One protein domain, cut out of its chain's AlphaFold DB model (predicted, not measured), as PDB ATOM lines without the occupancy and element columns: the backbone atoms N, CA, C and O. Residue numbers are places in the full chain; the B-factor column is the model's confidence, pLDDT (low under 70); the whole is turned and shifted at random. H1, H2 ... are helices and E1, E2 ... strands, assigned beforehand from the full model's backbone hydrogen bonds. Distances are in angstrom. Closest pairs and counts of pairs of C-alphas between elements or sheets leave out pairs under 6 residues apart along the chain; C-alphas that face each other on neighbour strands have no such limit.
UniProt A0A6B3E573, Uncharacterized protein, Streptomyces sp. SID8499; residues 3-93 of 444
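This is residues 3 to 93 of the 444 residues of an uncharacterized protein of Streptomyces sp. SID8499 (UniProt A0A6B3E573). What shape do the parts make? A small twisted sheet of three strands has H2 packed over one face, while the longest helix, H3, begins beside edge strand E2 and runs on past the sheet; residues 15 to 41 loop far out in another direction. What is it made of? The 91 printed residues include E1, E2, H1, E3, H2 and H3 along the chain, mixed in class, with the sheet in the order E2, E1, E3, all antiparallel. How large is it? It is compact, with a radius of gyration of the C-alphas of 13.8 A, and flat, spanning 40 by 39 by 17 A.

Where are the strands? E1 is residues 3 to 6, starting with C-alpha 3 at (-15.486, -39.290, 12.115); E2 is residues 10 to 14, and E3, residues 51 to 56, is 15.8 A long from first to last C-alpha. Where are the helices? H1 is residues 42 to 46, H2 59 to 68 at 14.4 A, and H3 75 to 91 at 24.4 A, ending with C-alpha 91 at (6.755, -41.142, 7.449).

How are the strands paired? E1 and E2 form a hairpin, with N 5 and O 12 at 2.8 A; E1 and E3 are antiparallel, with N 53 and O 4 at 2.7 A. E2, H1 and E3 form a split strand-helix-strand unit, a right-handed crossover with E1 between its strands. What is on the sheet? H2 lies over E1 at a height of 8.4 A, making two layers, and runs along the strands at 22 degrees to E1 on the local plane. H1 and H3 only graze the sheet; the closest C-alphas of H3 and E2 are Cys 77 and Ile 13, 5.8 A. How do the helices meet? H2 and H3, a helical hairpin, touch through residues 78 to 85 of H3, closest at the C-alphas of Ala 59 and Ala 81, 5.8 A, opposite ways at a shallow tilt of 34.5 degrees, only just short of steep; H1 is apart from both. Every O i to N i+4 pair is within hydrogen-bond range in H1, H2 and H3.

Is it continuous? The printed part has no cut; the link from E2 to H1, 27 residues, is long. Where is confidence low? Residues 20 to 38 and residue 93 are under 70 in pLDDT.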
ATOM      1  N   THR A   3     -14.170 -39.598  11.528       97.31
ATOM      2  CA  THR A   3     -15.486 -39.290  12.115       97.31
ATOM      3  C   THR A   3     -15.741 -40.167  13.328       97.31
ATOM      4  O   THR A   3     -15.619 -41.389  13.248       97.31
ATOM      5  N   LEU A   4     -16.120 -39.568  14.459       97.31
ATOM      6  CA  LEU A   4     -16.552 -40.343  15.617       97.31
ATOM      7  C   LEU A   4     -17.967 -40.868  15.389       97.31
ATOM      8  O   LEU A   4     -18.866 -40.117  15.027       97.31
ATOM      9  N   LYS A   5     -18.172 -42.162  15.607       97.25
ATOM     10  CA  LYS A   5     -19.476 -42.822  15.530       97.25
ATOM     11  C   LYS A   5     -19.812 -43.456  16.870       97.25
ATOM     12  O   LYS A   5     -18.939 -44.006  17.540       97.25
ATOM     13  N   TYR A   6     -21.077 -43.404  17.265       95.75
ATOM     14  CA  TYR A   6     -21.510 -43.843  18.589       95.75
ATOM     15  C   TYR A   6     -22.593 -44.914  18.509       95.75
ATOM     16  O   TYR A   6     -23.522 -44.821  17.707       95.75
ATOM     17  N   ASN A   7     -22.511 -45.890  19.410       94.38
ATOM     18  CA  ASN A   7     -23.668 -46.675  19.834       94.38
ATOM     19  C   ASN A   7     -23.988 -46.364  21.311       94.38
ATOM     20  O   ASN A   7     -23.468 -45.405  21.885       94.38
ATOM     21  N   ARG A   8     -24.852 -47.168  21.943       93.81
ATOM     22  CA  ARG A   8     -25.259 -46.959  23.342       93.81
ATOM     23  C   ARG A   8     -24.081 -46.974  24.327       93.81
ATOM     24  O   ARG A   8     -24.118 -46.245  25.310       93.81
ATOM     25  N   THR A   9     -23.053 -47.780  24.079       94.81
ATOM     26  CA  THR A   9     -22.007 -48.097  25.066       94.81
ATOM     27  C   THR A   9     -20.593 -47.731  24.630       94.81
ATOM     28  O   THR A   9     -19.717 -47.580  25.483       94.81
ATOM     29  N   THR A  10     -20.349 -47.608  23.325       97.00
ATOM     30  CA  THR A  10     -19.010 -47.459  22.758       97.00
ATOM     31  C   THR A  10     -18.909 -46.360  21.705       97.00
ATOM     32  O   THR A  10     -19.844 -46.103  20.944       97.00
ATOM     33  N   THR A  11     -17.731 -45.737  21.662       97.75
ATOM     34  CA  THR A  11     -17.299 -44.795  20.623       97.75
ATOM     35  C   THR A  11     -16.386 -45.513  19.634       97.75
ATOM     36  O   THR A  11     -15.511 -46.292  20.024       97.75
ATOM     37  N   HIS A  12     -16.600 -45.256  18.350       97.00
ATOM     38  CA  HIS A  12     -15.865 -45.810  17.219       97.00
ATOM     39  C   HIS A  12     -15.255 -44.670  16.401       97.00
ATOM     40  O   HIS A  12     -15.821 -43.582  16.345       97.00
ATOM     41  N   ILE A  13     -14.112 -44.927  15.769       96.94
ATOM     42  CA  ILE A  13     -13.422 -43.968  14.900       96.94
ATOM     43  C   ILE A  13     -13.499 -44.512  13.476       96.94
ATOM     44  O   ILE A  13     -12.933 -45.568  13.193       96.94
ATOM     45  N   ASP A  14     -14.235 -43.812  12.621       95.31
ATOM     46  CA  ASP A  14     -14.382 -44.107  11.198       95.31
ATOM     47  C   ASP A  14     -13.336 -43.345  10.369       95.31
ATOM     48  O   ASP A  14     -12.904 -42.259  10.766       95.31
ATOM     49  N   GLY A  15     -12.936 -43.904   9.225       93.75
ATOM     50  CA  GLY A  15     -11.909 -43.333   8.340       93.75
ATOM     51  C   GLY A  15     -10.460 -43.737   8.656       93.75
ATOM     52  O   GLY A  15      -9.531 -43.157   8.102       93.75
ATOM     53  N   LEU A  16     -10.248 -44.720   9.537       93.94
ATOM     54  CA  LEU A  16      -8.925 -45.296   9.817       93.94
ATOM     55  C   LEU A  16      -8.475 -46.218   8.670       93.94
ATOM     56  O   LEU A  16      -9.189 -47.149   8.310       93.94
ATOM     57  N   ALA A  17      -7.267 -46.003   8.142       87.81
ATOM     58  CA  ALA A  17      -6.745 -46.756   6.993       87.81
ATOM     59  C   ALA A  17      -6.262 -48.182   7.334       87.81
ATOM     60  O   ALA A  17      -6.090 -49.017   6.443       87.81
ATOM     61  N   VAL A  18      -6.037 -48.479   8.619       81.75
ATOM     62  CA  VAL A  18      -5.558 -49.789   9.080       81.75
ATOM     63  C   VAL A  18      -6.671 -50.826   8.928       81.75
ATOM     64  O   VAL A  18      -7.726 -50.710   9.545       81.75
ATOM     65  N   ARG A  19      -6.432 -51.862   8.122       76.00
ATOM     66  CA  ARG A  19      -7.399 -52.943   7.866       76.00
ATOM     67  C   ARG A  19      -7.172 -54.120   8.811       76.00
ATOM     68  O   ARG A  19      -6.032 -54.439   9.151       76.00
ATOM     69  N   THR A  20      -8.249 -54.784   9.226       66.00
ATOM     70  CA  THR A  20      -8.162 -55.995  10.053       66.00
ATOM     71  C   THR A  20      -7.571 -57.134   9.216       66.00
ATOM     72  O   THR A  20      -8.147 -57.516   8.200       66.00
ATOM     73  N   LYS A  21      -6.416 -57.667   9.627       60.12
ATOM     74  CA  LYS A  21      -5.813 -58.861   9.016       60.12
ATOM     75  C   LYS A  21      -6.384 -60.104   9.694       60.12
ATOM     76  O   LYS A  21      -6.480 -60.123  10.921       60.12
ATOM     77  N   THR A  22      -6.767 -61.118   8.927       55.66
ATOM     78  CA  THR A  22      -7.121 -62.425   9.494       55.66
ATOM     79  C   THR A  22      -5.902 -63.324   9.555       55.66
ATOM     80  O   THR A  22      -5.045 -63.282   8.676       55.66
ATOM     81  N   VAL A  23      -5.839 -64.132  10.607       51.31
ATOM     82  CA  VAL A  23      -4.819 -65.161  10.797       51.31
ATOM     83  C   VAL A  23      -5.444 -66.472  10.325       51.31
ATOM     84  O   VAL A  23      -5.927 -67.219  11.157       51.31
ATOM     85  N   ASP A  24      -5.592 -66.681   9.009       46.53
ATOM     86  CA  ASP A  24      -5.737 -68.048   8.481       46.53
ATOM     87  C   ASP A  24      -5.584 -68.189   6.960       46.53
ATOM     88  O   ASP A  24      -5.725 -67.235   6.187       46.53
ATOM     89  N   THR A  25      -5.241 -69.422   6.585       48.66
ATOM     90  CA  THR A  25      -4.665 -69.926   5.333       48.66
ATOM     91  C   THR A  25      -5.632 -69.928   4.136       48.66
ATOM     92  O   THR A  25      -6.309 -70.910   3.863       48.66
ATOM     93  N   ASP A  26      -5.607 -68.808   3.407       48.50
ATOM     94  CA  ASP A  26      -6.037 -68.556   2.015       48.50
ATOM     95  C   ASP A  26      -7.540 -68.593   1.649       48.50
ATOM     96  O   ASP A  26      -8.181 -69.639   1.663       48.50
ATOM     97  N   PRO A  27      -8.092 -67.459   1.164       55.59
ATOM     98  CA  PRO A  27      -9.330 -67.469   0.384       55.59
ATOM     99  C   PRO A  27      -9.186 -66.952  -1.070       55.59
ATOM    100  O   PRO A  27     -10.189 -66.614  -1.685       55.59
ATOM    101  N   ASN A  28      -7.976 -66.928  -1.647       48.25
ATOM    102  CA  ASN A  28      -7.504 -66.180  -2.830       48.25
ATOM    103  C   ASN A  28      -6.874 -64.810  -2.483       48.25
ATOM    104  O   ASN A  28      -7.449 -63.735  -2.659       48.25
ATOM    105  N   LYS A  29      -5.605 -64.905  -2.062       52.06
ATOM    106  CA  LYS A  29      -4.451 -64.021  -2.369       52.06
ATOM    107  C   LYS A  29      -4.225 -62.669  -1.673       52.06
ATOM    108  O   LYS A  29      -3.208 -62.049  -1.973       52.06
ATOM    109  N   THR A  30      -5.021 -62.213  -0.702       56.25
ATOM    110  CA  THR A  30      -4.653 -60.974   0.051       56.25
ATOM    111  C   THR A  30      -4.696 -61.058   1.579       56.25
ATOM    112  O   THR A  30      -4.226 -60.132   2.236       56.25
ATOM    113  N   GLY A  31      -5.203 -62.144   2.178       55.94
ATOM    114  CA  GLY A  31      -5.298 -62.260   3.645       55.94
ATOM    115  C   GLY A  31      -6.286 -61.274   4.290       55.94
ATOM    116  O   GLY A  31      -6.160 -60.945   5.472       55.94
ATOM    117  N   VAL A  32      -7.257 -60.774   3.515       50.47
ATOM    118  CA  VAL A  32      -8.288 -59.837   3.975       50.47
ATOM    119  C   VAL A  32      -9.674 -60.406   3.662       50.47
ATOM    120  O   VAL A  32      -9.979 -60.716   2.514       50.47
ATOM    121  N   VAL A  33     -10.540 -60.530   4.672       52.69
ATOM    122  CA  VAL A  33     -11.940 -60.949   4.475       52.69
ATOM    123  C   VAL A  33     -12.696 -59.820   3.781       52.69
ATOM    124  O   VAL A  33     -12.884 -58.762   4.378       52.69
ATOM    125  N   ALA A  34     -13.162 -60.048   2.551       52.16
ATOM    126  CA  ALA A  34     -13.770 -59.022   1.695       52.16
ATOM    127  C   ALA A  34     -14.880 -58.201   2.386       52.16
ATOM    128  O   ALA A  34     -14.963 -56.996   2.185       52.16
ATOM    129  N   TYR A  35     -15.676 -58.820   3.268       53.31
ATOM    130  CA  TYR A  35     -16.774 -58.148   3.975       53.31
ATOM    131  C   TYR A  35     -16.346 -57.346   5.226       53.31
ATOM    132  O   TYR A  35     -17.134 -56.569   5.750       53.31
ATOM    133  N   TYR A  36     -15.116 -57.510   5.728       54.84
ATOM    134  CA  TYR A  36     -14.566 -56.750   6.872       54.84
ATOM    135  C   TYR A  36     -13.320 -55.932   6.501       54.84
ATOM    136  O   TYR A  36     -12.722 -55.287   7.357       54.84
ATOM    137  N   ALA A  37     -12.947 -55.938   5.221       56.50
ATOM    138  CA  ALA A  37     -11.767 -55.275   4.677       56.50
ATOM    139  C   ALA A  37     -11.851 -53.743   4.688       56.50
ATOM    140  O   ALA A  37     -10.828 -53.073   4.550       56.50
ATOM    141  N   GLU A  38     -13.059 -53.190   4.794       64.31
ATOM    142  CA  GLU A  38     -13.304 -51.761   4.598       64.31
ATOM    143  C   GLU A  38     -12.977 -50.921   5.835       64.31
ATOM    144  O   GLU A  38     -12.691 -49.737   5.697       64.31
ATOM    145  N   ASN A  39     -12.995 -51.516   7.035       76.00
ATOM    146  CA  ASN A  39     -12.792 -50.791   8.288       76.00
ATOM    147  C   ASN A  39     -12.110 -51.657   9.363       76.00
ATOM    148  O   ASN A  39     -12.435 -52.836   9.488       76.00
ATOM    149  N   PRO A  40     -11.258 -51.080  10.237       80.88
ATOM    150  CA  PRO A  40     -10.609 -51.817  11.331       80.88
ATOM    151  C   PRO A  40     -11.581 -52.396  12.367       80.88
ATOM    152  O   PRO A  40     -11.198 -53.231  13.191       80.88
ATOM    153  N   CYS A  41     -12.827 -51.919  12.381       88.06
ATOM    154  CA  CYS A  41     -13.838 -52.286  13.357       88.06
ATOM    155  C   CYS A  41     -15.056 -52.920  12.667       88.06
ATOM    156  O   CYS A  41     -15.788 -52.206  11.981       88.06
ATOM    157  N   PRO A  42     -15.368 -54.203  12.930       85.94
ATOM    158  CA  PRO A  42     -16.528 -54.879  12.336       85.94
ATOM    159  C   PRO A  42     -17.873 -54.200  12.624       85.94
ATOM    160  O   PRO A  42     -18.825 -54.363  11.867       85.94
ATOM    161  N   VAL A  43     -17.970 -53.439  13.719       89.12
ATOM    162  CA  VAL A  43     -19.186 -52.692  14.079       89.12
ATOM    163  C   VAL A  43     -19.458 -51.569  13.080       89.12
ATOM    164  O   VAL A  43     -20.613 -51.347  12.739       89.12
ATOM    165  N   LEU A  44     -18.417 -50.906  12.563       89.62
ATOM    166  CA  LEU A  44     -18.573 -49.860  11.547       89.62
ATOM    167  C   LEU A  44     -19.131 -50.426  10.237       89.62
ATOM    168  O   LEU A  44     -19.912 -49.754   9.573       89.62
ATOM    169  N   THR A  45     -18.781 -51.670   9.905       84.44
ATOM    170  CA  THR A  45     -19.251 -52.343   8.688       84.44
ATOM    171  C   THR A  45     -20.636 -52.974   8.857       84.44
ATOM    172  O   THR A  45     -21.449 -52.951   7.937       84.44
ATOM    173  N   ARG A  46     -20.941 -53.537  10.035       82.00
ATOM    174  CA  ARG A  46     -22.211 -54.248  10.288       82.00
ATOM    175  C   ARG A  46     -23.354 -53.336  10.724       82.00
ATOM    176  O   ARG A  46     -24.514 -53.637  10.452       82.00
ATOM    177  N   SER A  47     -23.069 -52.259  11.450       80.12
ATOM    178  CA  SER A  47     -24.104 -51.424  12.057       80.12
ATOM    179  C   SER A  47     -24.383 -50.190  11.206       80.12
ATOM    180  O   SER A  47     -23.655 -49.204  11.266       80.12
ATOM    181  N   ARG A  48     -25.500 -50.214  10.468       74.81
ATOM    182  CA  ARG A  48     -25.974 -49.057   9.683       74.81
ATOM    183  C   ARG A  48     -26.476 -47.885  10.544       74.81
ATOM    184  O   ARG A  48     -26.582 -46.776  10.043       74.81
ATOM    185  N   ASN A  49     -26.735 -48.116  11.834       87.31
ATOM    186  CA  ASN A  49     -27.424 -47.171  12.725       87.31
ATOM    187  C   ASN A  49     -26.513 -46.605  13.829       87.31
ATOM    188  O   ASN A  49     -26.907 -46.540  14.993       87.31
ATOM    189  N   LEU A  50     -25.273 -46.243  13.498       94.50
ATOM    190  CA  LEU A  50     -24.415 -45.519  14.439       94.50
ATOM    191  C   LEU A  50     -24.706 -44.020  14.350       94.50
ATOM    192  O   LEU A  50     -24.767 -43.466  13.256       94.50
ATOM    193  N   ALA A  51     -24.849 -43.361  15.500       95.81
ATOM    194  CA  ALA A  51     -24.994 -41.912  15.535       95.81
ATOM    195  C   ALA A  51     -23.669 -41.254  15.125       95.81
ATOM    196  O   ALA A  51     -22.609 -41.621  15.639       95.81
ATOM    197  N   THR A  52     -23.731 -40.286  14.212       96.94
ATOM    198  CA  THR A  52     -22.558 -39.558  13.714       96.94
ATOM    199  C   THR A  52     -22.196 -38.414  14.659       96.94
ATOM    200  O   THR A  52     -23.058 -37.649  15.082       96.94
ATOM    201  N   GLY A  53     -20.917 -38.325  15.009       96.06
ATOM    202  CA  GLY A  53     -20.339 -37.346  15.920       96.06
ATOM    203  C   GLY A  53     -19.427 -36.331  15.248       96.06
ATOM    204  O   GLY A  53     -19.580 -36.009  14.072       96.06
ATOM    205  N   SER A  54     -18.472 -35.822  16.028       97.06
ATOM    206  CA  SER A  54     -17.485 -34.844  15.576       97.06
ATOM    207  C   SER A  54     -16.541 -35.429  14.524       97.06
ATOM    208  O   SER A  54     -16.254 -36.631  14.505       97.06
ATOM    209  N   GLN A  55     -16.048 -34.548  13.655       97.94
ATOM    210  CA  GLN A  55     -15.054 -34.862  12.636       97.94
ATOM    211  C   GLN A  55     -13.703 -34.258  13.016       97.94
ATOM    212  O   GLN A  55     -13.636 -33.183  13.608       97.94
ATOM    213  N   HIS A  56     -12.628 -34.959  12.672       97.38
ATOM    214  CA  HIS A  56     -11.262 -34.588  13.013       97.38
ATOM    215  C   HIS A  56     -10.334 -34.815  11.817       97.38
ATOM    216  O   HIS A  56     -10.492 -35.769  11.054       97.38
ATOM    217  N   GLU A  57      -9.346 -33.940  11.656       95.94
ATOM    218  CA  GLU A  57      -8.415 -33.982  10.520       95.94
ATOM    219  C   GLU A  57      -7.390 -35.111  10.642       95.94
ATOM    220  O   GLU A  57      -7.069 -35.749   9.643       95.94
ATOM    221  N   THR A  58      -6.913 -35.381  11.861       96.44
ATOM    222  CA  THR A  58      -5.840 -36.347  12.137       96.44
ATOM    223  C   THR A  58      -6.313 -37.483  13.041       96.44
ATOM    224  O   THR A  58      -7.220 -37.306  13.865       96.44
ATOM    225  N   ALA A  59      -5.664 -38.647  12.923       95.81
ATOM    226  CA  ALA A  59      -5.972 -39.819  13.740       95.81
ATOM    227  C   ALA A  59      -5.749 -39.537  15.235       95.81
ATOM    228  O   ALA A  59      -6.551 -39.956  16.070       95.81
ATOM    229  N   LEU A  60      -4.720 -38.748  15.574       96.69
ATOM    230  CA  LEU A  60      -4.424 -38.326  16.945       96.69
ATOM    231  C   LEU A  60      -5.547 -37.471  17.550       96.69
ATOM    232  O   LEU A  60      -6.002 -37.749  18.662       96.69
ATOM    233  N   LYS A  61      -6.041 -36.463  16.814       96.88
ATOM    234  CA  LYS A  61      -7.164 -35.624  17.268       96.88
ATOM    235  C   LYS A  61      -8.424 -36.473  17.479       96.88
ATOM    236  O   LYS A  61      -9.091 -36.326  18.500       96.88
ATOM    237  N   ALA A  62      -8.713 -37.392  16.553       97.56
ATOM    238  CA  ALA A  62      -9.854 -38.299  16.663       97.56
ATOM    239  C   ALA A  62      -9.740 -39.241  17.873       97.56
ATOM    240  O   ALA A  62     -10.711 -39.422  18.605       97.56
ATOM    241  N   LEU A  63      -8.555 -39.810  18.115       97.25
ATOM    242  CA  LEU A  63      -8.296 -40.700  19.247       97.25
ATOM    243  C   LEU A  63      -8.481 -39.981  20.588       97.25
ATOM    244  O   LEU A  63      -9.179 -40.493  21.462       97.25
ATOM    245  N   ASN A  64      -7.920 -38.778  20.730       96.19
ATOM    246  CA  ASN A  64      -8.047 -37.981  21.950       96.19
ATOM    247  C   ASN A  64      -9.504 -37.586  22.223       96.19
ATOM    248  O   ASN A  64      -9.990 -37.771  23.340       96.19
ATOM    249  N   ALA A  65     -10.232 -37.133  21.199       97.12
ATOM    250  CA  ALA A  65     -11.654 -36.821  21.326       97.12
ATOM    251  C   ALA A  65     -12.486 -38.064  21.695       97.12
ATOM    252  O   ALA A  65     -13.391 -37.996  22.528       97.12
ATOM    253  N   ALA A  66     -12.151 -39.230  21.137       97.25
ATOM    254  CA  ALA A  66     -12.831 -40.476  21.462       97.25
ATOM    255  C   ALA A  66     -12.557 -40.957  22.899       97.25
ATOM    256  O   ALA A  66     -13.454 -41.525  23.520       97.25
ATOM    257  N   LEU A  67     -11.355 -40.717  23.437       95.62
ATOM    258  CA  LEU A  67     -10.987 -41.025  24.827       95.62
ATOM    259  C   LEU A  67     -11.657 -40.097  25.848       95.62
ATOM    260  O   LEU A  67     -11.899 -40.515  26.976       95.62
ATOM    261  N   GLN A  68     -11.965 -38.860  25.454       95.94
ATOM    262  CA  GLN A  68     -12.711 -37.898  26.272       95.94
ATOM    263  C   GLN A  68     -14.231 -38.109  26.211       95.94
ATOM    264  O   GLN A  68     -14.980 -37.505  26.978       95.94
ATOM    265  N   SER A  69     -14.706 -38.965  25.304       95.25
ATOM    266  CA  SER A  69     -16.119 -39.315  25.207       95.25
ATOM    267  C   SER A  69     -16.600 -40.001  26.497       95.25
ATOM    268  O   SER A  69     -15.885 -40.843  27.038       95.25
ATOM    269  N   PRO A  70     -17.844 -39.759  26.959       94.75
ATOM    270  CA  PRO A  70     -18.408 -40.482  28.105       94.75
ATOM    271  C   PRO A  70     -18.610 -41.987  27.839       94.75
ATOM    272  O   PRO A  70     -18.928 -42.749  28.750       94.75
ATOM    273  N   ARG A  71     -18.463 -42.433  26.585       95.69
ATOM    274  CA  ARG A  71     -18.601 -43.833  26.163       95.69
ATOM    275  C   ARG A  71     -17.233 -44.494  26.042       95.69
ATOM    276  O   ARG A  71     -16.236 -43.853  25.730       95.69
ATOM    277  N   LYS A  72     -17.190 -45.818  26.197       96.69
ATOM    278  CA  LYS A  72     -15.937 -46.579  26.090       96.69
ATOM    279  C   LYS A  72     -15.425 -46.579  24.646       96.69
ATOM    280  O   LYS A  72     -16.154 -46.956  23.734       96.69
ATOM    281  N   LEU A  73     -14.162 -46.233  24.416       97.12
ATOM    282  CA  LEU A  73     -13.552 -46.379  23.092       97.12
ATOM    283  C   LEU A  73     -13.438 -47.865  22.706       97.12
ATOM    284  O   LEU A  73     -12.935 -48.685  23.478       97.12
ATOM    285  N   CYS A  74     -13.888 -48.218  21.499       96.19
ATOM    286  CA  CYS A  74     -13.700 -49.553  20.941       96.19
ATOM    287  C   CYS A  74     -12.204 -49.898  20.848       96.19
ATOM    288  O   CYS A  74     -11.437 -49.183  20.203       96.19
ATOM    289  N   GLN A  75     -11.793 -51.026  21.437       95.00
ATOM    290  CA  GLN A  75     -10.382 -51.436  21.483       95.00
ATOM    291  C   GLN A  75      -9.768 -51.644  20.091       95.00
ATOM    292  O   GLN A  75      -8.597 -51.335  19.892       95.00
ATOM    293  N   ASN A  76     -10.554 -52.095  19.109       93.12
ATOM    294  CA  ASN A  76     -10.066 -52.256  17.735       93.12
ATOM    295  C   ASN A  76      -9.809 -50.900  17.065       93.12
ATOM    296  O   ASN A  76      -8.769 -50.722  16.442       93.12
ATOM    297  N   CYS A  77     -10.708 -49.923  17.249       94.75
ATOM    298  CA  CYS A  77     -10.486 -48.553  16.776       94.75
ATOM    299  C   CYS A  77      -9.276 -47.916  17.465       94.75
ATOM    300  O   CYS A  77      -8.504 -47.236  16.804       94.75
ATOM    301  N   LYS A  78      -9.087 -48.169  18.768       96.00
ATOM    302  CA  LYS A  78      -7.924 -47.684  19.518       96.00
ATOM    303  C   LYS A  78      -6.614 -48.203  18.923       96.00
ATOM    304  O   LYS A  78      -5.780 -47.398  18.532       96.00
ATOM    305  N   LYS A  79      -6.474 -49.526  18.788       93.69
ATOM    306  CA  LYS A  79      -5.271 -50.156  18.217       93.69
ATOM    307  C   LYS A  79      -4.993 -49.680  16.789       93.69
ATOM    308  O   LYS A  79      -3.850 -49.422  16.436       93.69
ATOM    309  N   ALA A  80      -6.037 -49.554  15.971       93.44
ATOM    310  CA  ALA A  80      -5.910 -49.078  14.598       93.44
ATOM    311  C   ALA A  80      -5.490 -47.600  14.520       93.44
ATOM    312  O   ALA A  80      -4.653 -47.257  13.690       93.44
ATOM    313  N   ALA A  81      -6.021 -46.742  15.395       95.38
ATOM    314  CA  ALA A  81      -5.603 -45.346  15.490       95.38
ATOM    315  C   ALA A  81      -4.150 -45.223  15.966       95.38
ATOM    316  O   ALA A  81      -3.379 -44.501  15.346       95.38
ATOM    317  N   GLU A  82      -3.757 -45.967  17.004       95.00
ATOM    318  CA  GLU A  82      -2.373 -46.001  17.502       95.00
ATOM    319  C   GLU A  82      -1.396 -46.454  16.406       95.00
ATOM    320  O   GLU A  82      -0.398 -45.783  16.164       95.00
ATOM    321  N   ALA A  83      -1.722 -47.521  15.670       92.31
ATOM    322  CA  ALA A  83      -0.899 -47.994  14.559       92.31
ATOM    323  C   ALA A  83      -0.764 -46.955  13.429       92.31
ATOM    324  O   ALA A  83       0.323 -46.789  12.880       92.31
ATOM    325  N   MET A  84      -1.844 -46.240  13.099       94.25
ATOM    326  CA  MET A  84      -1.817 -45.181  12.083       94.25
ATOM    327  C   MET A  84      -0.964 -43.986  12.530       94.25
ATOM    328  O   MET A  84      -0.155 -43.494  11.751       94.25
ATOM    329  N   ILE A  85      -1.072 -43.578  13.798       95.00
ATOM    330  CA  ILE A  85      -0.247 -42.512  14.387       95.00
ATOM    331  C   ILE A  85       1.238 -42.905  14.355       95.00
ATOM    332  O   ILE A  85       2.086 -42.094  13.984       95.00
ATOM    333  N   SER A  86       1.564 -44.158  14.689       90.19
ATOM    334  CA  SER A  86       2.937 -44.659  14.590       90.19
ATOM    335  C   SER A  86       3.463 -44.618  13.150       90.19
ATOM    336  O   SER A  86       4.588 -44.173  12.935       90.19
ATOM    337  N   GLN A  87       2.655 -44.997  12.157       89.31
ATOM    338  CA  GLN A  87       3.043 -44.907  10.742       89.31
ATOM    339  C   GLN A  87       3.255 -43.454  10.290       89.31
ATOM    340  O   GLN A  87       4.268 -43.146   9.664       89.31
ATOM    341  N   GLU A  88       2.357 -42.537  10.657       89.50
ATOM    342  CA  GLU A  88       2.498 -41.107  10.350       89.50
ATOM    343  C   GLU A  88       3.772 -40.514  10.972       89.50
ATOM    344  O   GLU A  88       4.458 -39.722  10.326       89.50
ATOM    345  N   SER A  89       4.143 -40.933  12.187       86.06
ATOM    346  CA  SER A  89       5.380 -40.477  12.839       86.06
ATOM    347  C   SER A  89       6.653 -40.982  12.149       86.06
ATOM    348  O   SER A  89       7.644 -40.262  12.096       86.06
ATOM    349  N   GLN A  90       6.615 -42.182  11.563       81.56
ATOM    350  CA  GLN A  90       7.740 -42.742  10.804       81.56
ATOM    351  C   GLN A  90       7.880 -42.093   9.426       81.56
ATOM    352  O   GLN A  90       8.992 -41.905   8.947       81.56
ATOM    353  N   THR A  91       6.759 -41.727   8.800       78.00
ATOM    354  CA  THR A  91       6.755 -41.142   7.449       78.00
ATOM    355  C   THR A  91       7.119 -39.653   7.464       78.00
ATOM    356  O   THR A  91       7.632 -39.137   6.478       78.00
ATOM    357  N   ASN A  92       6.883 -38.968   8.588       71.81
ATOM    358  CA  ASN A  92       7.231 -37.558   8.787       71.81
ATOM    359  C   ASN A  92       8.540 -37.357   9.570       71.81
ATOM    360  O   ASN A  92       8.862 -36.222   9.925       71.81
ATOM    361  N   ALA A  93       9.292 -38.426   9.858       54.78
ATOM    362  CA  ALA A  93      10.635 -38.297  10.408       54.78
ATOM    363  C   ALA A  93      11.528 -37.649   9.332       54.78
ATOM    364  O   ALA A  93      11.686 -38.227   8.255       54.78
TER     365      ALA A  93